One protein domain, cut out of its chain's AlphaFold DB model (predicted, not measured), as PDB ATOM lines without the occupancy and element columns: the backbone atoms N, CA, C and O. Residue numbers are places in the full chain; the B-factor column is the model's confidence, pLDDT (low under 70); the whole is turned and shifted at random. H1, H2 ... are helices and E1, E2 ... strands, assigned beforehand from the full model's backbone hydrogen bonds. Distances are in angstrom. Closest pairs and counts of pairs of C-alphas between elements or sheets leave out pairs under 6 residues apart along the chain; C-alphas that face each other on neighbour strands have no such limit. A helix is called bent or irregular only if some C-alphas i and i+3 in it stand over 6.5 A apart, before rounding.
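What this domain is: This is residues 6 to 66 of the 67 residues of an uncharacterized protein of Neosynechococcus sphagnicola sy1 (UniProt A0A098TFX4). What shape do these atoms make? Two antiparallel hairpins, E1 with E2 and E3 with E4, make the two legs of an L, with E2 running on into E3 at 85 degrees. H1 packs on the E3 E4 hairpin, residues 55 to 61 lead from E4 back to small H2 near the turn of the E1 E2 hairpin, and residues 6 to 11 stick out. What are the counts and size? The 61 printed residues hold two named helices and four named strands, in the order H1 E1 E2 E3 E4 H2, of mixed class. The whole is loose, with a radius of gyration of the C-alphas of 13.6 A and spans of 35 by 27 by 20 A.

Where its parts are: Where are the strands? E1 is residues 24 to 31, 20.9 A long from C-alpha 24 at (20.041, 120.821, 208.736), and E2 is residues 34 to 41, 22.5 A. E3 is residues 43 to 47, 13.0 A, and E4 is residues 50 to 54, 12.8 A. Where are the helices? H1, residues 12 to 21, is 14.1 A long from C-alpha 12 at (7.102, 132.924, 205.121). H2, residues 62 to 65, is neither bent nor irregular, but only just: C-alphas 62 and 65 are 6.1 A apart.

How they stand to each other: How do the strands pair? E1 and E2 are antiparallel at 155 degrees, with N 27 and O 38 2.8 A apart. E3 and E4 are antiparallel at 157 degrees, with N 45 and O 52 3.0 A apart. Where do the helices sit? The closest C-alphas of H1 and E3, Arg 20 and Ile 44, are 6.2 A apart; those of E1 and H2, Val 31 and Gln 63, 6.6 A. H1 and H2 are apart. Every O i to N i+4 pair of H1 is within hydrogen-bond range, and H2 is too short for one.

The domain as a whole: How far does it reach? The two C-alphas farthest apart, those of Ala 6 and Lys 59, are 39.0 A apart. Is it continuous and sure? The printed part has no cut and no long link; its mean pLDDT is 95.6, and no printed residue is under 70.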
ATOM      1  N   ALA A   6      -3.599 119.425 205.546       96.44
ATOM      2  CA  ALA A   6      -3.525 119.535 207.004       96.44
ATOM      3  C   ALA A   6      -2.138 119.963 207.533       96.44
ATOM      4  O   ALA A   6      -2.038 120.393 208.678       96.44
ATOM      5  N   PHE A   7      -1.080 119.843 206.723       93.62
ATOM      6  CA  PHE A   7       0.302 120.184 207.088       93.62
ATOM      7  C   PHE A   7       0.872 121.329 206.243       93.62
ATOM      8  O   PHE A   7       2.084 121.553 206.228       93.62
ATOM      9  N   GLN A   8       0.020 122.035 205.500       94.75
ATOM     10  CA  GLN A   8       0.437 123.175 204.702       94.75
ATOM     11  C   GLN A   8       0.614 124.409 205.596       94.75
ATOM     12  O   GLN A   8      -0.313 124.839 206.273       94.75
ATOM     13  N   GLU A   9       1.811 124.987 205.576       95.38
ATOM     14  CA  GLU A   9       2.114 126.304 206.136       95.38
ATOM     15  C   GLU A   9       2.725 127.141 205.010       95.38
ATOM     16  O   GLU A   9       3.636 126.673 204.321       95.38
ATOM     17  N   ASP A  10       2.189 128.344 204.806       94.69
ATOM     18  CA  ASP A  10       2.586 129.266 203.733       94.69
ATOM     19  C   ASP A  10       3.037 130.632 204.292       94.69
ATOM     20  O   ASP A  10       3.480 131.501 203.540       94.69
ATOM     21  N   ASN A  11       2.980 130.839 205.615       95.56
ATOM     22  CA  ASN A  11       3.540 132.022 206.258       95.56
ATOM     23  C   ASN A  11       5.078 131.981 206.199       95.56
ATOM     24  O   ASN A  11       5.729 131.203 206.903       95.56
ATOM     25  N   VAL A  12       5.655 132.857 205.373       94.38
ATOM     26  CA  VAL A  12       7.102 132.924 205.121       94.38
ATOM     27  C   VAL A  12       7.905 133.153 206.401       94.38
ATOM     28  O   VAL A  12       8.927 132.496 206.589       94.38
ATOM     29  N   ASP A  13       7.445 134.010 207.313       95.44
ATOM     30  CA  ASP A  13       8.180 134.320 208.545       95.44
ATOM     31  C   ASP A  13       8.278 133.101 209.465       95.44
ATOM     32  O   ASP A  13       9.355 132.796 209.986       95.44
ATOM     33  N   LYS A  14       7.181 132.349 209.614       96.62
ATOM     34  CA  LYS A  14       7.182 131.089 210.371       96.62
ATOM     35  C   LYS A  14       8.096 130.051 209.733       96.62
ATOM     36  O   LYS A  14       8.859 129.396 210.443       96.62
ATOM     37  N   LEU A  15       8.045 129.909 208.408       95.94
ATOM     38  CA  LEU A  15       8.899 128.974 207.677       95.94
ATOM     39  C   LEU A  15      10.382 129.338 207.838       95.94
ATOM     40  O   LEU A  15      11.198 128.466 208.122       95.94
ATOM     41  N   VAL A  16      10.743 130.619 207.719       96.75
ATOM     42  CA  VAL A  16      12.120 131.103 207.916       96.75
ATOM     43  C   VAL A  16      12.584 130.905 209.357       96.75
ATOM     44  O   VAL A  16      13.717 130.469 209.569       96.75
ATOM     45  N   ALA A  17      11.729 131.178 210.344       97.06
ATOM     46  CA  ALA A  17      12.033 130.927 211.749       97.06
ATOM     47  C   ALA A  17      12.299 129.436 212.011       97.06
ATOM     48  O   ALA A  17      13.300 129.097 212.642       97.06
ATOM     49  N   PHE A  18      11.461 128.552 211.461       96.81
ATOM     50  CA  PHE A  18      11.660 127.107 211.544       96.81
ATOM     51  C   PHE A  18      12.979 126.681 210.892       96.81
ATOM     52  O   PHE A  18      13.805 126.062 211.554       96.81
ATOM     53  N   MET A  19      13.238 127.092 209.645       96.62
ATOM     54  CA  MET A  19      14.479 126.750 208.940       96.62
ATOM     55  C   MET A  19      15.734 127.195 209.704       96.62
ATOM     56  O   MET A  19      16.721 126.466 209.736       96.62
ATOM     57  N   ARG A  20      15.703 128.370 210.349       96.56
ATOM     58  CA  ARG A  20      16.809 128.860 211.190       96.56
ATOM     59  C   ARG A  20      16.984 128.047 212.472       96.56
ATOM     60  O   ARG A  20      18.119 127.832 212.882       96.56
ATOM     61  N   ALA A  21      15.893 127.597 213.089       97.25
ATOM     62  CA  ALA A  21      15.937 126.732 214.267       97.25
ATOM     63  C   ALA A  21      16.390 125.299 213.929       97.25
ATOM     64  O   ALA A  21      16.979 124.623 214.768       97.25
ATOM     65  N   THR A  22      16.141 124.844 212.697       93.88
ATOM     66  CA  THR A  22      16.471 123.501 212.206       93.88
ATOM     67  C   THR A  22      17.336 123.579 210.947       93.88
ATOM     68  O   THR A  22      16.930 123.176 209.857       93.88
ATOM     69  N   SER A  23      18.552 124.103 211.083       92.50
ATOM     70  CA  SER A  23      19.435 124.446 209.960       92.50
ATOM     71  C   SER A  23      20.118 123.251 209.267       92.50
ATOM     72  O   SER A  23      21.140 123.425 208.601       92.50
ATOM     73  N   LEU A  24      19.589 122.033 209.421       95.94
ATOM     74  CA  LEU A  24      20.041 120.821 208.736       95.94
ATOM     75  C   LEU A  24      18.961 120.388 207.737       95.94
ATOM     76  O   LEU A  24      17.960 119.781 208.115       95.94
ATOM     77  N   GLY A  25      19.157 120.735 206.466       95.25
ATOM     78  CA  GLY A  25      18.211 120.442 205.389       95.25
ATOM     79  C   GLY A  25      18.580 119.188 204.602       95.25
ATOM     80  O   GLY A  25      19.709 118.707 204.665       95.25
ATOM     81  N   THR A  26      17.635 118.689 203.807       96.19
ATOM     82  CA  THR A  26      17.880 117.616 202.834       96.19
ATOM     83  C   THR A  26      17.877 118.205 201.426       96.19
ATOM     84  O   THR A  26      16.828 118.618 200.933       96.19
ATOM     85  N   LEU A  27      19.037 118.236 200.770       95.56
ATOM     86  CA  LEU A  27      19.161 118.614 199.363       95.56
ATOM     87  C   LEU A  27      18.864 117.399 198.489       95.56
ATOM     88  O   LEU A  27      19.612 116.420 198.517       95.56
ATOM     89  N   VAL A  28      17.801 117.479 197.693       95.44
ATOM     90  CA  VAL A  28      17.429 116.439 196.730       95.44
ATOM     91  C   VAL A  28      17.685 116.954 195.318       95.44
ATOM     92  O   VAL A  28      17.143 117.988 194.936       95.44
ATOM     93  N   SER A  29      18.487 116.230 194.542       95.50
ATOM     94  CA  SER A  29      18.748 116.517 193.127       95.50
ATOM     95  C   SER A  29      18.742 115.228 192.304       95.50
ATOM     96  O   SER A  29      18.665 114.130 192.856       95.50
ATOM     97  N   ILE A  30      18.775 115.349 190.976       96.19
ATOM     98  CA  ILE A  30      18.888 114.197 190.077       96.19
ATOM     99  C   ILE A  30      20.355 114.019 189.696       96.19
ATOM    100  O   ILE A  30      20.946 114.883 189.056       96.19
ATOM    101  N   VAL A  31      20.931 112.877 190.060       96.19
ATOM    102  CA  VAL A  31      22.290 112.473 189.688       96.19
ATOM    103  C   VAL A  31      22.168 111.249 188.787       96.19
ATOM    104  O   VAL A  31      21.597 110.240 189.191       96.19
ATOM    105  N   ASN A  32      22.677 111.328 187.554       94.62
ATOM    106  CA  ASN A  32      22.611 110.236 186.569       94.62
ATOM    107  C   ASN A  32      21.186 109.687 186.341       94.62
ATOM    108  O   ASN A  32      20.986 108.483 186.208       94.62
ATOM    109  N   GLY A  33      20.182 110.569 186.335       95.25
ATOM    110  CA  GLY A  33      18.776 110.188 186.159       95.25
ATOM    111  C   GLY A  33      18.105 109.597 187.405       95.25
ATOM    112  O   GLY A  33      16.936 109.226 187.336       95.25
ATOM    113  N   ILE A  34      18.804 109.535 188.544       96.00
ATOM    114  CA  ILE A  34      18.307 108.946 189.793       96.00
ATOM    115  C   ILE A  34      18.234 110.025 190.888       96.00
ATOM    116  O   ILE A  34      19.162 110.830 191.015       96.00
ATOM    117  N   PRO A  35      17.165 110.065 191.709       96.00
ATOM    118  CA  PRO A  35      17.114 110.932 192.881       96.00
ATOM    119  C   PRO A  35      18.251 110.638 193.866       96.00
ATOM    120  O   PRO A  35      18.425 109.505 194.312       96.00
ATOM    121  N   PHE A  36      18.986 111.679 194.243       96.75
ATOM    122  CA  PHE A  36      20.043 111.641 195.247       96.75
ATOM    123  C   PHE A  36      19.726 112.653 196.350       96.75
ATOM    124  O   PHE A  36      19.324 113.779 196.055       96.75
ATOM    125  N   ALA A  37      19.906 112.259 197.613       96.94
ATOM    126  CA  ALA A  37      19.606 113.090 198.773       96.94
ATOM    127  C   ALA A  37      20.812 113.189 199.717       96.94
ATOM    128  O   ALA A  37      21.349 112.165 200.133       96.94
ATOM    129  N   SER A  38      21.190 114.413 200.099       96.75
ATOM    130  CA  SER A  38      22.183 114.664 201.154       96.75
ATOM    131  C   SER A  38      21.610 115.528 202.259       96.75
ATOM    132  O   SER A  38      20.981 116.551 201.988       96.75
ATOM    133  N   HIS A  39      21.912 115.171 203.505       96.19
ATOM    134  CA  HIS A  39      21.725 116.067 204.639       96.19
ATOM    135  C   HIS A  39      22.868 117.080 204.674       96.19
ATOM    136  O   HIS A  39      24.032 116.688 204.773       96.19
ATOM    137  N   ILE A  40      22.546 118.370 204.572       96.38
ATOM    138  CA  ILE A  40      23.538 119.446 204.542       96.38
ATOM    139  C   ILE A  40      23.179 120.572 205.517       96.38
ATOM    140  O   ILE A  40      22.009 120.962 205.609       96.38
ATOM    141  N   PRO A  41      24.167 121.124 206.245       96.81
ATOM    142  CA  PRO A  41      23.980 122.362 206.986       96.81
ATOM    143  C   PRO A  41      23.669 123.520 206.032       96.81
ATOM    144  O   PRO A  41      24.313 123.664 204.989       96.81
ATOM    145  N   LEU A  42      22.707 124.359 206.406       97.31
ATOM    146  CA  LEU A  42      22.270 125.514 205.629       97.31
ATOM    147  C   LEU A  42      22.267 126.781 206.483       97.31
ATOM    148  O   LEU A  42      21.823 126.785 207.626       97.31
ATOM    149  N   VAL A  43      22.705 127.883 205.891       97.62
ATOM    150  CA  VAL A  43      22.520 129.240 206.403       97.62
ATOM    151  C   VAL A  43      21.333 129.863 205.680       97.62
ATOM    152  O   VAL A  43      21.265 129.813 204.450       97.62
ATOM    153  N   ILE A  44      20.409 130.455 206.442       97.88
ATOM    154  CA  ILE A  44      19.156 131.016 205.928       97.88
ATOM    155  C   ILE A  44      19.133 132.527 206.131       97.88
ATOM    156  O   ILE A  44      19.010 133.022 207.259       97.88
ATOM    157  N   THR A  45      19.180 133.265 205.027       96.56
ATOM    158  CA  THR A  45      18.999 134.718 205.012       96.56
ATOM    159  C   THR A  45      17.677 135.084 204.343       96.56
ATOM    160  O   THR A  45      17.178 134.366 203.482       96.56
ATOM    161  N   LEU A  46      17.083 136.189 204.788       95.94
ATOM    162  CA  LEU A  46      15.890 136.784 204.192       95.94
ATOM    163  C   LEU A  46      16.232 138.247 203.918       95.94
ATOM    164  O   LEU A  46      16.522 138.984 204.860       95.94
ATOM    165  N   GLN A  47      16.273 138.634 202.646       94.50
ATOM    166  CA  GLN A  47      16.598 139.991 202.198       94.50
ATOM    167  C   GLN A  47      15.629 140.373 201.083       94.50
ATOM    168  O   GLN A  47      15.430 139.584 200.167       94.50
ATOM    169  N   GLU A  48      14.999 141.546 201.182       93.62
ATOM    170  CA  GLU A  48      14.078 142.065 200.150       93.62
ATOM    171  C   GLU A  48      12.953 141.079 199.767       93.62
ATOM    172  O   GLU A  48      12.549 140.974 198.614       93.62
ATOM    173  N   GLY A  49      12.453 140.309 200.742       91.38
ATOM    174  CA  GLY A  49      11.420 139.287 200.517       91.38
ATOM    175  C   GLY A  49      11.929 137.983 199.889       91.38
ATOM    176  O   GLY A  49      11.146 137.056 199.693       91.38
ATOM    177  N   VAL A  50      13.231 137.865 199.621       95.12
ATOM    178  CA  VAL A  50      13.859 136.667 199.056       95.12
ATOM    179  C   VAL A  50      14.533 135.854 200.156       95.12
ATOM    180  O   VAL A  50      15.433 136.333 200.852       95.12
ATOM    181  N   VAL A  51      14.120 134.592 200.294       96.25
ATOM    182  CA  VAL A  51      14.804 133.614 201.147       96.25
ATOM    183  C   VAL A  51      15.979 133.025 200.374       96.25
ATOM    184  O   VAL A  51      15.792 132.403 199.330       96.25
ATOM    185  N   LYS A  52      17.192 133.177 200.903       96.31
ATOM    186  CA  LYS A  52      18.408 132.569 200.357       96.31
ATOM    187  C   LYS A  52      18.924 131.492 201.306       96.31
ATOM    188  O   LYS A  52      19.122 131.731 202.497       96.31
ATOM    189  N   LEU A  53      19.166 130.310 200.746       96.25
ATOM    190  CA  LEU A  53      19.767 129.164 201.424       96.25
ATOM    191  C   LEU A  53      21.204 129.014 200.927       96.25
ATOM    192  O   LEU A  53      21.445 128.987 199.723       96.25
ATOM    193  N   THR A  54      22.173 128.963 201.834       96.81
ATOM    194  CA  THR A  54      23.593 128.793 201.487       96.81
ATOM    195  C   THR A  54      24.172 127.622 202.265       96.81
ATOM    196  O   THR A  54      24.050 127.569 203.483       96.81
ATOM    197  N   GLY A  55      24.815 126.692 201.569       94.81
ATOM    198  CA  GLY A  55      25.492 125.540 202.156       94.81
ATOM    199  C   GLY A  55      26.741 125.195 201.356       94.81
ATOM    200  O   GLY A  55      27.129 125.930 200.448       94.81
ATOM    201  N   HIS A  56      27.372 124.074 201.684       95.50
ATOM    202  CA  HIS A  56      28.506 123.552 200.930       95.50
ATOM    203  C   HIS A  56      28.385 122.041 200.754       95.50
ATOM    204  O   HIS A  56      27.777 121.345 201.567       95.50
ATOM    205  N   LEU A  57      28.989 121.540 199.682       96.75
ATOM    206  CA  LEU A  57      29.083 120.120 199.373       96.75
ATOM    207  C   LEU A  57      30.558 119.738 199.277       96.75
ATOM    208  O   LEU A  57      31.377 120.491 198.749       96.75
ATOM    209  N   ALA A  58      30.901 118.551 199.772       95.44
ATOM    210  CA  ALA A  58      32.213 117.979 199.513       95.44
ATOM    211  C   ALA A  58      32.371 117.701 198.009       95.44
ATOM    212  O   ALA A  58      31.426 117.262 197.359       95.44
ATOM    213  N   LYS A  59      33.585 117.843 197.461       95.06
ATOM    214  CA  LYS A  59      33.864 117.499 196.049       95.06
ATOM    215  C   LYS A  59      33.580 116.030 195.699       95.06
ATOM    216  O   LYS A  59      33.409 115.700 194.533       95.06
ATOM    217  N   GLN A  60      33.556 115.138 196.685       95.56
ATOM    218  CA  GLN A  60      33.192 113.733 196.480       95.56
ATOM    219  C   GLN A  60      31.672 113.515 196.433       95.56
ATOM    220  O   GLN A  60      31.226 112.473 195.969       95.56
ATOM    221  N   ASN A  61      30.872 114.477 196.902       96.31
ATOM    222  CA  ASN A  61      29.421 114.395 196.832       96.31
ATOM    223  C   ASN A  61      28.965 114.720 195.400       96.31
ATOM    224  O   ASN A  61      29.063 115.876 194.997       96.31
ATOM    225  N   PRO A  62      28.430 113.764 194.627       94.81
ATOM    226  CA  PRO A  62      28.157 113.968 193.204       94.81
ATOM    227  C   PRO A  62      27.133 115.080 192.924       94.81
ATOM    228  O   PRO A  62      27.080 115.589 191.806       94.81
ATOM    229  N   GLN A  63      26.361 115.512 193.929       96.12
ATOM    230  CA  GLN A  63      25.405 116.604 193.779       96.12
ATOM    231  C   GLN A  63      26.058 117.944 193.414       96.12
ATOM    232  O   GLN A  63      25.387 118.759 192.789       96.12
ATOM    233  N   TRP A  64      27.340 118.188 193.738       95.00
ATOM    234  CA  TRP A  64      27.979 119.485 193.448       95.00
ATOM    235  C   TRP A  64      28.085 119.791 191.946       95.00
ATOM    236  O   TRP A  64      28.213 120.952 191.582       95.00
ATOM    237  N   GLN A  65      28.044 118.768 191.086       93.56
ATOM    238  CA  GLN A  65      28.168 118.927 189.629       93.56
ATOM    239  C   GLN A  65      26.829 119.153 188.924       93.56
ATOM    240  O   GLN A  65      26.812 119.508 187.750       93.56
ATOM    241  N   VAL A  66      25.716 118.893 189.612       87.81
ATOM    242  CA  VAL A  66      24.361 118.901 189.036       87.81
ATOM    243  C   VAL A  66      23.431 119.911 189.716       87.81
ATOM    244  O   VAL A  66      22.245 119.946 189.391       87.81
TER     245      VAL A  66